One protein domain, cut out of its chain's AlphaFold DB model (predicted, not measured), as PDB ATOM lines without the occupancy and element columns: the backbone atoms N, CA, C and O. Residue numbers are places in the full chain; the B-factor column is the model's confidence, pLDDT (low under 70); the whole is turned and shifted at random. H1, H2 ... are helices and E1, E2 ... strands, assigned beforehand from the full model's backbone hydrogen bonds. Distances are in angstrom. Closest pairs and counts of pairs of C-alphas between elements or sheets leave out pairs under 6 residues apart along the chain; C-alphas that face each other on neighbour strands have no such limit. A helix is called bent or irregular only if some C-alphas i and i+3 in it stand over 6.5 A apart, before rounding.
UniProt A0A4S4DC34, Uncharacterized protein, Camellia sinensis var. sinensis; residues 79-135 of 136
ATOM      1  N   ASN A  79     -31.531 -27.256  16.035       89.38
ATOM      2  CA  ASN A  79     -32.039 -27.480  17.376       89.38
ATOM      3  C   ASN A  79     -32.117 -26.133  18.094       89.38
ATOM      4  O   ASN A  79     -31.209 -25.304  17.979       89.38
ATOM      5  N   CYS A  80     -33.183 -25.942  18.862       89.75
ATOM      6  CA  CYS A  80     -33.229 -24.891  19.863       89.75
ATOM      7  C   CYS A  80     -32.506 -25.385  21.122       89.75
ATOM      8  O   CYS A  80     -32.694 -26.529  21.534       89.75
ATOM      9  N   VAL A  81     -31.667 -24.537  21.709       91.12
ATOM     10  CA  VAL A  81     -30.923 -24.820  22.938       91.12
ATOM     11  C   VAL A  81     -31.163 -23.683  23.919       91.12
ATOM     12  O   VAL A  81     -30.952 -22.517  23.582       91.12
ATOM     13  N   ASN A  82     -31.591 -24.021  25.131       89.88
ATOM     14  CA  ASN A  82     -31.733 -23.053  26.210       89.88
ATOM     15  C   ASN A  82     -30.372 -22.490  26.620       89.88
ATOM     16  O   ASN A  82     -29.335 -23.139  26.494       89.88
ATOM     17  N   SER A  83     -30.374 -21.246  27.075       87.12
ATOM     18  CA  SER A  83     -29.158 -20.586  27.523       87.12
ATOM     19  C   SER A  83     -28.758 -20.997  28.939       87.12
ATOM     20  O   SER A  83     -29.540 -20.874  29.877       87.12
ATOM     21  N   ASP A  84     -27.483 -21.350  29.108       84.00
ATOM     22  CA  ASP A  84     -26.851 -21.531  30.424       84.00
ATOM     23  C   ASP A  84     -26.351 -20.202  31.026       84.00
ATOM     24  O   ASP A  84     -25.918 -20.134  32.183       84.00
ATOM     25  N   ASP A  85     -26.357 -19.134  30.224       80.19
ATOM     26  CA  ASP A  85     -25.798 -17.812  30.528       80.19
ATOM     27  C   ASP A  85     -26.881 -16.779  30.900       80.19
ATOM     28  O   ASP A  85     -26.605 -15.581  30.965       80.19
ATOM     29  N   GLY A  86     -28.108 -17.226  31.180       81.69
ATOM     30  CA  GLY A  86     -29.259 -16.386  31.531       81.69
ATOM     31  C   GLY A  86     -30.508 -16.744  30.720       81.69
ATOM     32  O   GLY A  86     -30.468 -17.715  29.970       81.69
ATOM     33  N   PRO A  87     -31.608 -15.980  30.847       85.50
ATOM     34  CA  PRO A  87     -32.829 -16.209  30.076       85.50
ATOM     35  C   PRO A  87     -32.597 -16.148  28.560       85.50
ATOM     36  O   PRO A  87     -31.685 -15.465  28.082       85.50
ATOM     37  N   GLY A  88     -33.464 -16.824  27.811       89.12
ATOM     38  CA  GLY A  88     -33.410 -16.870  26.354       89.12
ATOM     39  C   GLY A  88     -32.951 -18.217  25.802       89.12
ATOM     40  O   GLY A  88     -32.572 -19.141  26.528       89.12
ATOM     41  N   TYR A  89     -32.954 -18.300  24.478       89.69
ATOM     42  CA  TYR A  89     -32.568 -19.489  23.730       89.69
ATOM     43  C   TYR A  89     -31.553 -19.146  22.638       89.69
ATOM     44  O   TYR A  89     -31.324 -17.976  22.311       89.69
ATOM     45  N   ARG A  90     -30.948 -20.177  22.050       90.94
ATOM     46  CA  ARG A  90     -30.182 -20.068  20.811       90.94
ATOM     47  C   ARG A  90     -30.481 -21.208  19.851       90.94
ATOM     48  O   ARG A  90     -30.705 -22.338  20.272       90.94
ATOM     49  N   CYS A  91     -30.415 -20.928  18.558       90.44
ATOM     50  CA  CYS A  91     -30.528 -21.949  17.520       90.44
ATOM     51  C   CYS A  91     -29.139 -22.435  17.097       90.44
ATOM     52  O   CYS A  91     -28.244 -21.628  16.830       90.44
ATOM     53  N   VAL A  92     -28.962 -23.751  17.008       89.94
ATOM     54  CA  VAL A  92     -27.725 -24.396  16.541       89.94
ATOM     55  C   VAL A  92     -28.049 -25.390  15.436       89.94
ATOM     56  O   VAL A  92     -29.110 -26.009  15.458       89.94
ATOM     57  N   CYS A  93     -27.158 -25.568  14.460       89.69
ATOM     58  CA  CYS A  93     -27.363 -26.606  13.452       89.69
ATOM     59  C   CYS A  93     -27.412 -27.988  14.107       89.69
ATOM     60  O   CYS A  93     -26.653 -28.274  15.036       89.69
ATOM     61  N   LYS A  94     -28.292 -28.851  13.596       88.69
ATOM     62  CA  LYS A  94     -28.287 -30.268  13.955       88.69
ATOM     63  C   LYS A  94     -26.937 -30.885  13.602       88.69
ATOM     64  O   LYS A  94     -26.270 -30.465  12.653       88.69
ATOM     65  N   LEU A  95     -26.557 -31.909  14.356       82.38
ATOM     66  CA  LEU A  95     -25.350 -32.669  14.075       82.38
ATOM     67  C   LEU A  95     -25.400 -33.217  12.632       82.38
ATOM     68  O   LEU A  95     -26.459 -33.606  12.138       82.38
ATOM     69  N   GLY A  96     -24.271 -33.150  11.924       76.50
ATOM     70  CA  GLY A  96     -24.180 -33.515  10.505       76.50
ATOM     71  C   GLY A  96     -24.563 -32.408   9.511       76.50
ATOM     72  O   GLY A  96     -24.270 -32.555   8.327       76.50
ATOM     73  N   TYR A  97     -25.132 -31.286   9.964       79.88
ATOM     74  CA  TYR A  97     -25.379 -30.109   9.125       79.88
ATOM     75  C   TYR A  97     -24.289 -29.057   9.333       79.88
ATOM     76  O   TYR A  97     -23.893 -28.754  10.461       79.88
ATOM     77  N   ARG A  98     -23.806 -28.462   8.239       80.19
ATOM     78  CA  ARG A  98     -22.813 -27.387   8.282       80.19
ATOM     79  C   ARG A  98     -23.518 -26.035   8.363       80.19
ATOM     80  O   ARG A  98     -24.393 -25.726   7.557       80.19
ATOM     81  N   CYS A  99     -23.090 -25.199   9.302       77.06
ATOM     82  CA  CYS A  99     -23.509 -23.803   9.359       77.06
ATOM     83  C   CYS A  99     -22.776 -23.031   8.255       77.06
ATOM     84  O   CYS A  99     -21.561 -22.846   8.342       77.06
ATOM     85  N   VAL A 100     -23.489 -22.636   7.199       78.56
ATOM     86  CA  VAL A 100     -22.941 -21.772   6.136       78.56
ATOM     87  C   VAL A 100     -23.314 -20.310   6.397       78.56
ATOM     88  O   VAL A 100     -22.573 -19.409   6.011       78.56
ATOM     89  N   GLY A 101     -24.412 -20.079   7.123       84.62
ATOM     90  CA  GLY A 101     -24.826 -18.755   7.576       84.62
ATOM     91  C   GLY A 101     -25.446 -18.779   8.968       84.62
ATOM     92  O   GLY A 101     -24.864 -19.332   9.896       84.62
ATOM     93  N   ASN A 102     -26.597 -18.138   9.138       87.94
ATOM     94  CA  ASN A 102     -27.212 -17.922  10.444       87.94
ATOM     95  C   ASN A 102     -28.292 -19.007  10.711       87.94
ATOM     96  O   ASN A 102     -29.224 -19.115   9.913       87.94
ATOM     97  N   PRO A 103     -28.219 -19.792  11.811       90.00
ATOM     98  CA  PRO A 103     -29.166 -20.877  12.135       90.00
ATOM     99  C   PRO A 103     -30.647 -20.470  12.249       90.00
ATOM    100  O   PRO A 103     -31.528 -21.320  12.336       90.00
ATOM    101  N   TYR A 104     -30.937 -19.175  12.276       90.19
ATOM    102  CA  TYR A 104     -32.290 -18.632  12.355       90.19
ATOM    103  C   TYR A 104     -32.879 -18.341  10.963       90.19
ATOM    104  O   TYR A 104     -34.049 -17.989  10.848       90.19
ATOM    105  N   LEU A 105     -32.074 -18.470   9.901       90.38
ATOM    106  CA  LEU A 105     -32.482 -18.243   8.515       90.38
ATOM    107  C   LEU A 105     -32.917 -19.542   7.826       90.38
ATOM    108  O   LEU A 105     -32.780 -20.642   8.360       90.38
ATOM    109  N   SER A 106     -33.451 -19.403   6.612       87.75
ATOM    110  CA  SER A 106     -33.846 -20.523   5.757       87.75
ATOM    111  C   SER A 106     -32.663 -21.435   5.407       87.75
ATOM    112  O   SER A 106     -31.500 -21.074   5.563       87.75
ATOM    113  N   GLU A 107     -32.951 -22.621   4.870       80.06
ATOM    114  CA  GLU A 107     -31.930 -23.620   4.529       80.06
ATOM    115  C   GLU A 107     -30.847 -23.071   3.584       80.06
ATOM    116  O   GLU A 107     -29.664 -23.339   3.770       80.06
ATOM    117  N   SER A 108     -31.204 -22.215   2.624       83.12
ATOM    118  CA  SER A 108     -30.236 -21.611   1.699       83.12
ATOM    119  C   SER A 108     -29.276 -20.606   2.359       83.12
ATOM    120  O   SER A 108     -28.251 -20.280   1.764       83.12
ATOM    121  N   GLN A 109     -29.572 -20.134   3.574       86.88
ATOM    122  CA  GLN A 109     -28.802 -19.102   4.286       86.88
ATOM    123  C   GLN A 109     -28.432 -19.489   5.730       86.88
ATOM    124  O   GLN A 109     -27.837 -18.687   6.451       86.88
ATOM    125  N   GLY A 110     -28.783 -20.700   6.160       89.38
ATOM    126  CA  GLY A 110     -28.590 -21.194   7.519       89.38
ATOM    127  C   GLY A 110     -27.783 -22.486   7.552       89.38
ATOM    128  O   GLY A 110     -26.597 -22.509   7.199       89.38
ATOM    129  N   CYS A 111     -28.424 -23.554   8.023       90.31
ATOM    130  CA  CYS A 111     -27.818 -24.873   8.180       90.31
ATOM    131  C   CYS A 111     -28.037 -25.725   6.926       90.31
ATOM    132  O   CYS A 111     -29.163 -26.128   6.629       90.31
ATOM    133  N   GLN A 112     -26.945 -26.013   6.215       85.62
ATOM    134  CA  GLN A 112     -26.935 -26.758   4.956       85.62
ATOM    135  C   GLN A 112     -26.228 -28.095   5.109       85.62
ATOM    136  O   GLN A 112     -25.198 -28.209   5.777       85.62
ATOM    137  N   GLY A 113     -26.746 -29.108   4.430       72.31
ATOM    138  CA  GLY A 113     -26.123 -30.419   4.361       72.31
ATOM    139  C   GLY A 113     -27.160 -31.521   4.259       72.31
ATOM    140  O   GLY A 113     -28.347 -31.305   4.473       72.31
ATOM    141  N   GLN A 114     -26.697 -32.717   3.926       64.06
ATOM    142  CA  GLN A 114     -27.477 -33.928   4.125       64.06
ATOM    143  C   GLN A 114     -27.078 -34.509   5.474       64.06
ATOM    144  O   GLN A 114     -25.887 -34.581   5.778       64.06
ATOM    145  N   GLN A 115     -28.061 -34.948   6.259       60.66
ATOM    146  CA  GLN A 115     -27.824 -35.826   7.398       60.66
ATOM    147  C   GLN A 115     -26.988 -37.016   6.901       60.66
ATOM    148  O   GLN A 115     -27.492 -37.889   6.194       60.66
ATOM    149  N   LEU A 116     -25.682 -37.003   7.182       57.38
ATOM    150  CA  LEU A 116     -24.764 -38.036   6.712       57.38
ATOM    151  C   LEU A 116     -25.261 -39.381   7.252       57.38
ATOM    152  O   LEU A 116     -25.485 -39.501   8.456       57.38
ATOM    153  N   GLN A 117     -25.420 -40.400   6.398       58.16
ATOM    154  CA  GLN A 117     -25.922 -41.720   6.822       58.16
ATOM    155  C   GLN A 117     -25.100 -42.341   7.966       58.16
ATOM    156  O   GLN A 117     -25.640 -43.091   8.772       58.16
ATOM    157  N   VAL A 118     -23.830 -41.942   8.094       59.00
ATOM    158  CA  VAL A 118     -22.941 -42.278   9.216       59.00
ATOM    159  C   VAL A 118     -23.562 -41.915  10.573       59.00
ATOM    160  O   VAL A 118     -23.414 -42.658  11.533       59.00
ATOM    161  N   GLN A 119     -24.302 -40.809  10.668       57.09
ATOM    162  CA  GLN A 119     -24.953 -40.383  11.910       57.09
ATOM    163  C   GLN A 119     -26.224 -41.170  12.221       57.09
ATOM    164  O   GLN A 119     -26.529 -41.379  13.389       57.09
ATOM    165  N   LYS A 120     -26.944 -41.625  11.188       62.59
ATOM    166  CA  LYS A 120     -28.097 -42.513  11.364       62.59
ATOM    167  C   LYS A 120     -27.651 -43.832  12.004       62.59
ATOM    168  O   LYS A 120     -28.238 -44.257  12.986       62.59
ATOM    169  N   TRP A 121     -26.532 -44.372  11.522       62.47
ATOM    170  CA  TRP A 121     -25.899 -45.564  12.087       62.47
ATOM    171  C   TRP A 121     -25.373 -45.348  13.514       62.47
ATOM    172  O   TRP A 121     -25.526 -46.229  14.347       62.47
ATOM    173  N   ILE A 122     -24.779 -44.189  13.831       66.00
ATOM    174  CA  ILE A 122     -24.319 -43.886  15.203       66.00
ATOM    175  C   ILE A 122     -25.497 -43.770  16.185       66.00
ATOM    176  O   ILE A 122     -25.383 -44.250  17.307       66.00
ATOM    177  N   ALA A 123     -26.617 -43.161  15.782       64.06
ATOM    178  CA  ALA A 123     -27.815 -43.066  16.623       64.06
ATOM    179  C   ALA A 123     -28.467 -44.443  16.853       64.06
ATOM    180  O   ALA A 123     -28.763 -44.786  17.991       64.06
ATOM    181  N   GLU A 124     -28.599 -45.256  15.798       69.31
ATOM    182  CA  GLU A 124     -29.100 -46.639  15.889       69.31
ATOM    183  C   GLU A 124     -28.191 -47.516  16.776       69.31
ATOM    184  O   GLU A 124     -28.679 -48.319  17.567       69.31
ATOM    185  N   LEU A 125     -26.865 -47.335  16.706       71.56
ATOM    186  CA  LEU A 125     -25.913 -48.016  17.594       71.56
ATOM    187  C   LEU A 125     -25.985 -47.522  19.049       71.56
ATOM    188  O   LEU A 125     -25.763 -48.316  19.959       71.56
ATOM    189  N   GLY A 126     -26.285 -46.240  19.276       68.00
ATOM    190  CA  GLY A 126     -26.476 -45.668  20.613       68.00
ATOM    191  C   GLY A 126     -27.731 -46.198  21.314       68.00
ATOM    192  O   GLY A 126     -27.644 -46.609  22.465       68.00
ATOM    193  N   GLU A 127     -28.864 -46.275  20.608       67.94
ATOM    194  CA  GLU A 127     -30.104 -46.884  21.125       67.94
ATOM    195  C   GLU A 127     -29.928 -48.383  21.424       67.94
ATOM    196  O   GLU A 127     -30.453 -48.891  22.413       67.94
ATOM    197  N   LEU A 128     -29.146 -49.096  20.604       59.41
ATOM    198  CA  LEU A 128     -28.779 -50.489  20.871       59.41
ATOM    199  C   LEU A 128     -27.916 -50.630  22.132       59.41
ATOM    200  O   LEU A 128     -28.138 -51.555  22.904       59.41
ATOM    201  N   LEU A 129     -26.955 -49.732  22.359       56.94
ATOM    202  CA  LEU A 129     -26.121 -49.727  23.569       56.94
ATOM    203  C   LEU A 129     -26.948 -49.494  24.843       56.94
ATOM    204  O   LEU A 129     -26.760 -50.225  25.809       56.94
ATOM    205  N   GLU A 130     -27.911 -48.567  24.823       57.97
ATOM    206  CA  GLU A 130     -28.827 -48.359  25.958       57.97
ATOM    207  C   GLU A 130     -29.738 -49.573  26.215       57.97
ATOM    208  O   GLU A 130     -30.047 -49.881  27.364       57.97
ATOM    209  N   LEU A 131     -30.137 -50.301  25.164       49.44
ATOM    210  CA  LEU A 131     -30.860 -51.572  25.297       49.44
ATOM    211  C   LEU A 131     -29.984 -52.677  25.909       49.44
ATOM    212  O   LEU A 131     -30.478 -53.444  26.730       49.44
ATOM    213  N   PHE A 132     -28.695 -52.737  25.563       49.94
ATOM    214  CA  PHE A 132     -27.749 -53.683  26.169       49.94
ATOM    215  C   PHE A 132     -27.480 -53.379  27.650       49.94
ATOM    216  O   PHE A 132     -27.387 -54.314  28.442       49.94
ATOM    217  N   ASP A 133     -27.411 -52.103  28.038       54.28
ATOM    218  CA  ASP A 133     -27.234 -51.686  29.440       54.28
ATOM    219  C   ASP A 133     -28.499 -51.902  30.302       54.28
ATOM    220  O   ASP A 133     -28.419 -51.923  31.531       54.28
ATOM    221  N   LEU A 134     -29.673 -52.082  29.682       49.59
ATOM    222  CA  LEU A 134     -30.942 -52.416  30.350       49.59
ATOM    223  C   LEU A 134     -31.185 -53.931  30.494       49.59
ATOM    224  O   LEU A 134     -32.109 -54.328  31.208       49.59
ATOM    225  N   GLU A 135     -30.383 -54.775  29.835       50.56
ATOM    226  CA  GLU A 135     -30.491 -56.246  29.870       50.56
ATOM    227  C   GLU A 135     -29.481 -56.930  30.823       50.56
ATOM    228  O   GLU A 135     -29.417 -58.162  30.869       50.56
TER     229      GLU A 135
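This is residues 79 to 135 of the 136 residues of an uncharacterized protein of Camellia sinensis var. sinensis (UniProt A0A4S4DC34). The model has the shape of a wide, flat inverted V: one leg is a small body made of the strand hairpin E1 and E2 with a looped stretch beyond it, and the other leg is the helix H1, which reaches away as an arm. Residues 121 to 135, of which 121 to 133 belong to H1, stick out free of that body, and so does the hairpin's turn, residues 83 to 88. The printed part has 57 residues, with two named strands and then one named helix in the order E1, E2, H1; the sheet, in the order E1 - E2, is antiparallel. The class is mixed, helices and strands, though only 26 residues, under half, are in named elements. The whole is only just loose, close to extended, with a radius of gyration of the C-alphas of 15.3 A and spans of 43 by 31 by 12 A.

E1 is residues 79 to 82, 9.9 A from first to last C-alpha, and begins with C-alpha 79 at (-32.039, -27.480, 17.376). E2 is residues 89 to 93, 13.5 A long between the same kind of atoms. Residues 94 to 116 hold no named element. H1 is residues 117 to 133, 24.8 A long, from C-alpha 117 at (-25.922, -41.720, 6.822) to C-alpha 133 at (-27.234, -51.686, 29.440).

E1 and E2 form a hairpin, antiparallel neighbours with 150 degrees between their N-to-C directions. The C-alphas of Asn 82 and Tyr 89 face each other at 4.4 A. N 79 and O 92 are within hydrogen-bond range at 2.8 A, and N 90 and O 81 likewise at 2.8 A. Beyond E2, residues 98 to 99 pair with residues 111 to 112, antiparallel, in stretches too short to be named. E1 and H1 are apart. H1 is not bent, and in it every O i to N i+4 pair is within hydrogen-bond range.

The C-alphas farthest apart are those of Gln 109 and Glu 135, at 45.1 A. Without the stretches that stand free, 36 residues span 28 by 23 by 10 A, with a radius of gyration of 10.0 A. The printed part has no cut. The link from E1 to E2 is short, with 6 residues, and the link from E2 to H1 is long, with 23 residues. The mean pLDDT of the printed part is 75.7, and it is under 70 at residues 114 to 124 and 126 to 135.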